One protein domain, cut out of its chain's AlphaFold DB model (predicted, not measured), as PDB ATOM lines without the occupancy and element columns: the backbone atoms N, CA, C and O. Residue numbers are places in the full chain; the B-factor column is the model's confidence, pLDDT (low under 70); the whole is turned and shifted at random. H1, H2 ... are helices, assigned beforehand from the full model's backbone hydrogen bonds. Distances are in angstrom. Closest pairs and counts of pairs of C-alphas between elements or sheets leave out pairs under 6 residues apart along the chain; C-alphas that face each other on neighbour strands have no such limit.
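This is residues 3 to 50 of the 50 residues of an uncharacterized protein of Pseudomonas sp. 22 E 5 (UniProt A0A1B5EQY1). A flat, open arrangement has its longest helix, H3, along one side and a shorter helix, H1, on the far side, with no helix touching another; H2, a short helix, sits at the first end of H3. A long link, residues 18 to 31, crosses the middle from H1 to H2, and together with H1 and the opening residues 3 to 10 it makes an open loop, from which residues 14 to 19 stick out. The printed part has 48 residues with three named helices, in the order H1, H2, H3, and no named strand; the class is all helix, though named elements hold 23 of the 48 residues, under half. The whole is only just compact, close to loose, with a radius of gyration of the C-alphas of 11.2 A, and its C-alphas span 27 by 27 by 11 A.

The longest helix, H3, holds residues 37 to 48 and measures 16.6 A from first to last C-alpha; C-alpha 37 is at (215.482, 198.400, 169.170), and C-alpha 48 is at (202.964, 187.623, 171.254). Before it comes H2, residues 32 to 35, four residues long. Earlier in the chain is H1, residues 11 to 17, which measures 10.0 A and begins with the C-alpha of Tyr 11 at (218.866, 188.034, 189.220).

H3 and H2 are close but not clearly touching, with 2 pairs of C-alphas within 8 A. Their closest C-alphas, those of Met 40 and Pro 32, are 6.1 A apart, and their centres are 12.0 A apart. The link between H2 and H3 is tight, with 1 residue, Asn 36. H1 is apart from H3 and also from H2. Residues 14 to 19, of which 14 to 17 belong to H1, stand free. Every O i to N i+4 pair is within hydrogen-bond range in H1 and H3. H2 is too short for such a pair, and its 1 pair of O i and N i+3 is within range.

The outline is flat, and the two C-alphas farthest apart are those of Ser 10 and Arg 49, at 29.0 A. The C-alphas of the first and last printed residues, Gly 3 and Thr 50, are 22.3 A apart; Thr 50 is the chain's last residue. The printed part has no cut. The link from H1 to H2 is long, with 14 residues, whose C-alphas lie 3 to 16 A from the mean of the C-alphas. The mean pLDDT of the printed part is 95.7, and one residue, Thr 50, is under 70 in this predicted model.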
ATOM      1  N   GLY A   3     220.582 193.107 177.673       97.44
ATOM      2  CA  GLY A   3     221.686 193.150 176.718       97.44
ATOM      3  C   GLY A   3     222.696 192.041 176.991       97.44
ATOM      4  O   GLY A   3     222.944 191.728 178.153       97.44
ATOM      5  N   GLU A   4     223.282 191.452 175.953       95.56
ATOM      6  CA  GLU A   4     224.245 190.348 176.082       95.56
ATOM      7  C   GLU A   4     225.409 190.655 177.041       95.56
ATOM      8  O   GLU A   4     225.819 189.791 177.814       95.56
ATOM      9  N   GLN A   5     225.867 191.913 177.094       95.69
ATOM     10  CA  GLN A   5     226.938 192.364 177.996       95.69
ATOM     11  C   GLN A   5     226.536 192.284 179.480       95.69
ATOM     12  O   GLN A   5     227.380 192.312 180.369       95.69
ATOM     13  N   ASN A   6     225.235 192.164 179.746       96.12
ATOM     14  CA  ASN A   6     224.632 192.027 181.064       96.12
ATOM     15  C   ASN A   6     224.163 190.591 181.359       96.12
ATOM     16  O   ASN A   6     223.375 190.380 182.281       96.12
ATOM     17  N   ALA A   7     224.652 189.587 180.624       94.94
ATOM     18  CA  ALA A   7     224.341 188.178 180.893       94.94
ATOM     19  C   ALA A   7     224.753 187.710 182.304       94.94
ATOM     20  O   ALA A   7     224.208 186.732 182.806       94.94
ATOM     21  N   GLY A   8     225.677 188.423 182.958       95.50
ATOM     22  CA  GLY A   8     226.133 188.139 184.322       95.50
ATOM     23  C   GLY A   8     225.265 188.717 185.448       95.50
ATOM     24  O   GLY A   8     225.657 188.628 186.609       95.50
ATOM     25  N   LEU A   9     224.119 189.344 185.153       96.25
ATOM     26  CA  LEU A   9     223.256 189.901 186.198       96.25
ATOM     27  C   LEU A   9     222.685 188.790 187.092       96.25
ATOM     28  O   LEU A   9     221.976 187.897 186.634       96.25
ATOM     29  N   SER A  10     222.963 188.886 188.395       97.00
ATOM     30  CA  SER A  10     222.696 187.835 189.389       97.00
ATOM     31  C   SER A  10     221.228 187.427 189.514       97.00
ATOM     32  O   SER A  10     220.933 186.308 189.925       97.00
ATOM     33  N   TYR A  11     220.298 188.309 189.149       96.31
ATOM     34  CA  TYR A  11     218.866 188.034 189.220       96.31
ATOM     35  C   TYR A  11     218.332 187.261 188.006       96.31
ATOM     36  O   TYR A  11     217.224 186.735 188.088       96.31
ATOM     37  N   LEU A  12     219.075 187.177 186.893       97.69
ATOM     38  CA  LEU A  12     218.603 186.505 185.676       97.69
ATOM     39  C   LEU A  12     218.295 185.015 185.916       97.69
ATOM     40  O   LEU A  12     217.179 184.603 185.593       97.69
ATOM     41  N   PRO A  13     219.176 184.214 186.555       97.44
ATOM     42  CA  PRO A  13     218.860 182.817 186.859       97.44
ATOM     43  C   PRO A  13     217.661 182.674 187.801       97.44
ATOM     44  O   PRO A  13     216.842 181.776 187.628       97.44
ATOM     45  N   HIS A  14     217.531 183.580 188.777       98.19
ATOM     46  CA  HIS A  14     216.428 183.566 189.735       98.19
ATOM     47  C   HIS A  14     215.081 183.756 189.030       98.19
ATOM     48  O   HIS A  14     214.201 182.912 189.151       98.19
ATOM     49  N   ILE A  15     214.924 184.813 188.227       97.88
ATOM     50  CA  ILE A  15     213.650 185.067 187.541       97.88
ATOM     51  C   ILE A  15     213.338 183.997 186.486       97.88
ATOM     52  O   ILE A  15     212.175 183.635 186.314       97.88
ATOM     53  N   GLN A  16     214.360 183.437 185.829       97.88
ATOM     54  CA  GLN A  16     214.181 182.324 184.900       97.88
ATOM     55  C   GLN A  16     213.633 181.080 185.611       97.88
ATOM     56  O   GLN A  16     212.705 180.449 185.106       97.88
ATOM     57  N   ALA A  17     214.147 180.761 186.804       98.06
ATOM     58  CA  ALA A  17     213.638 179.664 187.628       98.06
ATOM     59  C   ALA A  17     212.172 179.870 188.063       98.06
ATOM     60  O   ALA A  17     211.466 178.900 188.324       98.06
ATOM     61  N   HIS A  18     211.692 181.118 188.080       98.25
ATOM     62  CA  HIS A  18     210.301 181.483 188.363       98.25
ATOM     63  C   HIS A  18     209.428 181.642 187.102       98.25
ATOM     64  O   HIS A  18     208.357 182.242 187.161       98.25
ATOM     65  N   GLY A  19     209.859 181.096 185.959       96.94
ATOM     66  CA  GLY A  19     209.059 181.041 184.731       96.94
ATOM     67  C   GLY A  19     209.147 182.286 183.848       96.94
ATOM     68  O   GLY A  19     208.433 182.380 182.850       96.94
ATOM     69  N   VAL A  20     210.029 183.239 184.163       97.31
ATOM     70  CA  VAL A  20     210.255 184.396 183.291       97.31
ATOM     71  C   VAL A  20     211.055 183.972 182.062       97.31
ATOM     72  O   VAL A  20     212.178 183.476 182.166       97.31
ATOM     73  N   ARG A  21     210.513 184.242 180.870       96.19
ATOM     74  CA  ARG A  21     211.247 184.083 179.609       96.19
ATOM     75  C   ARG A  21     212.360 185.125 179.517       96.19
ATOM     76  O   ARG A  21     212.115 186.331 179.421       96.19
ATOM     77  N   LEU A  22     213.596 184.647 179.500       97.19
ATOM     78  CA  LEU A  22     214.768 185.468 179.239       97.19
ATOM     79  C   LEU A  22     215.016 185.598 177.735       97.19
ATOM     80  O   LEU A  22     214.893 184.636 176.985       97.19
ATOM     81  N   ALA A  23     215.375 186.806 177.308       97.25
ATOM     82  CA  ALA A  23     215.672 187.130 175.918       97.25
ATOM     83  C   ALA A  23     216.920 188.031 175.877       97.25
ATOM     84  O   ALA A  23     216.812 189.199 176.286       97.25
ATOM     85  N   PRO A  24     218.091 187.499 175.472       97.00
ATOM     86  CA  PRO A  24     219.292 188.296 175.260       97.00
ATOM     87  C   PRO A  24     219.149 189.146 173.996       97.00
ATOM     88  O   PRO A  24     218.584 188.706 172.995       97.00
ATOM     89  N   ILE A  25     219.678 190.362 174.045       97.94
ATOM     90  CA  ILE A  25     219.722 191.288 172.917       97.94
ATOM     91  C   ILE A  25     221.184 191.463 172.511       97.94
ATOM     92  O   ILE A  25     222.007 191.872 173.336       97.94
ATOM     93  N   VAL A  26     221.492 191.127 171.258       95.62
ATOM     94  CA  VAL A  26     222.841 191.236 170.684       95.62
ATOM     95  C   VAL A  26     223.279 192.693 170.560       95.62
ATOM     96  O   VAL A  26     222.439 193.576 170.349       95.62
ATOM     97  N   GLU A  27     224.581 192.939 170.716       93.69
ATOM     98  CA  GLU A  27     225.194 194.273 170.641       93.69
ATOM     99  C   GLU A  27     224.544 195.286 171.602       93.69
ATOM    100  O   GLU A  27     224.436 196.482 171.332       93.69
ATOM    101  N   CYS A  28     224.073 194.801 172.755       94.88
ATOM    102  CA  CYS A  28     223.353 195.603 173.732       94.88
ATOM    103  C   CYS A  28     223.981 195.528 175.124       94.88
ATOM    104  O   CYS A  28     224.292 194.458 175.650       94.88
ATOM    105  N   GLY A  29     224.072 196.701 175.754       90.12
ATOM    106  CA  GLY A  29     224.409 196.870 177.161       90.12
ATOM    107  C   GLY A  29     223.156 197.025 178.021       90.12
ATOM    108  O   GLY A  29     222.358 196.101 178.189       90.12
ATOM    109  N   ARG A  30     222.985 198.207 178.620       91.12
ATOM    110  CA  ARG A  30     221.966 198.445 179.657       91.12
ATOM    111  C   ARG A  30     220.533 198.516 179.131       91.12
ATOM    112  O   ARG A  30     219.613 198.109 179.832       91.12
ATOM    113  N   PHE A  31     220.347 199.048 177.928       92.75
ATOM    114  CA  PHE A  31     219.045 199.503 177.454       92.75
ATOM    115  C   PHE A  31     218.773 199.038 176.015       92.75
ATOM    116  O   PHE A  31     219.181 199.719 175.070       92.75
ATOM    117  N   PRO A  32     218.045 197.915 175.832       94.81
ATOM    118  CA  PRO A  32     217.706 197.378 174.511       94.81
ATOM    119  C   PRO A  32     217.072 198.384 173.553       94.81
ATOM    120  O   PRO A  32     217.409 198.391 172.374       94.81
ATOM    121  N   MET A  33     216.214 199.275 174.059       94.38
ATOM    122  CA  MET A  33     215.523 200.284 173.252       94.38
ATOM    123  C   MET A  33     216.464 201.295 172.578       94.38
ATOM    124  O   MET A  33     216.101 201.842 171.544       94.38
ATOM    125  N   TYR A  34     217.652 201.541 173.143       95.50
ATOM    126  CA  TYR A  34     218.640 202.462 172.569       95.50
ATOM    127  C   TYR A  34     219.743 201.728 171.808       95.50
ATOM    128  O   TYR A  34     220.214 202.233 170.796       95.50
ATOM    129  N   SER A  35     220.160 200.553 172.287       95.62
ATOM    130  CA  SER A  35     221.260 199.805 171.669       95.62
ATOM    131  C   SER A  35     220.824 199.021 170.434       95.62
ATOM    132  O   SER A  35     221.499 199.068 169.416       95.62
ATOM    133  N   ASN A  36     219.701 198.299 170.511       97.00
ATOM    134  CA  ASN A  36     219.218 197.470 169.409       97.00
ATOM    135  C   ASN A  36     217.681 197.331 169.458       97.00
ATOM    136  O   ASN A  36     217.145 196.273 169.819       97.00
ATOM    137  N   PRO A  37     216.942 198.407 169.121       96.69
ATOM    138  CA  PRO A  37     215.482 198.400 169.170       96.69
ATOM    139  C   PRO A  37     214.866 197.379 168.206       96.69
ATOM    140  O   PRO A  37     213.813 196.825 168.513       96.69
ATOM    141  N   GLY A  38     215.514 197.088 167.071       97.50
ATOM    142  CA  GLY A  38     215.042 196.087 166.112       97.50
ATOM    143  C   GLY A  38     214.966 194.689 166.729       97.50
ATOM    144  O   GLY A  38     213.899 194.073 166.721       97.50
ATOM    145  N   ALA A  39     216.059 194.228 167.346       97.50
ATOM    146  CA  ALA A  39     216.091 192.942 168.042       97.50
ATOM    147  C   ALA A  39     215.117 192.898 169.232       97.50
ATOM    148  O   ALA A  39     214.463 191.881 169.465       97.50
ATOM    149  N   MET A  40     214.960 194.008 169.963       97.38
ATOM    150  CA  MET A  40     213.966 194.114 171.037       97.38
ATOM    151  C   MET A  40     212.541 193.887 170.510       97.38
ATOM    152  O   MET A  40     211.809 193.063 171.057       97.38
ATOM    153  N   TRP A  41     212.144 194.581 169.438       97.69
ATOM    154  CA  TRP A  41     210.807 194.440 168.854       97.69
ATOM    155  C   TRP A  41     210.560 193.055 168.261       97.69
ATOM    156  O   TRP A  41     209.451 192.542 168.392       97.69
ATOM    157  N   GLN A  42     211.579 192.421 167.676       97.12
ATOM    158  CA  GLN A  42     211.492 191.026 167.233       97.12
ATOM    159  C   GLN A  42     211.165 190.092 168.403       97.12
ATOM    160  O   GLN A  42     210.207 189.330 168.318       97.12
ATOM    161  N   GLN A  43     211.869 190.220 169.533       97.12
ATOM    162  CA  GLN A  43     211.588 189.416 170.728       97.12
ATOM    163  C   GLN A  43     210.169 189.645 171.276       97.12
ATOM    164  O   GLN A  43     209.538 188.697 171.740       97.12
ATOM    165  N   ILE A  44     209.645 190.879 171.218       96.69
ATOM    166  CA  ILE A  44     208.256 191.178 171.612       96.69
ATOM    167  C   ILE A  44     207.274 190.504 170.649       96.69
ATOM    168  O   ILE A  44     206.343 189.834 171.092       96.69
ATOM    169  N   ALA A  45     207.477 190.657 169.339       97.50
ATOM    170  CA  ALA A  45     206.608 190.063 168.329       97.50
ATOM    171  C   ALA A  45     206.573 188.532 168.442       97.50
ATOM    172  O   ALA A  45     205.500 187.936 168.383       97.50
ATOM    173  N   ASP A  46     207.725 187.902 168.665       96.62
ATOM    174  CA  ASP A  46     207.838 186.454 168.834       96.62
ATOM    175  C   ASP A  46     207.226 185.959 170.146       96.62
ATOM    176  O   ASP A  46     206.805 184.810 170.227       96.62
ATOM    177  N   PHE A  47     207.161 186.800 171.180       95.62
ATOM    178  CA  PHE A  47     206.460 186.480 172.422       95.62
ATOM    179  C   PHE A  47     204.934 186.550 172.280       95.62
ATOM    180  O   PHE A  47     204.232 185.772 172.908       95.62
ATOM    181  N   LEU A  48     204.412 187.464 171.459       96.31
ATOM    182  CA  LEU A  48     202.964 187.623 171.254       96.31
ATOM    183  C   LEU A  48     202.367 186.610 170.268       96.31
ATOM    184  O   LEU A  48     201.150 186.454 170.210       96.31
ATOM    185  N   ARG A  49     203.206 185.965 169.452       94.38
ATOM    186  CA  ARG A  49     202.790 184.929 168.492       94.38
ATOM    187  C   ARG A  49     202.702 183.527 169.103       94.38
ATOM    188  O   ARG A  49     202.211 182.627 168.425       94.38
ATOM    189  N   THR A  50     203.216 183.343 170.316       69.69
ATOM    190  CA  THR A  50     203.172 182.094 171.095       69.69
ATOM    191  C   THR A  50     202.026 182.111 172.085       69.69
ATOM    192  O   THR A  50     201.374 181.055 172.226       69.69
TER     193      THR A  50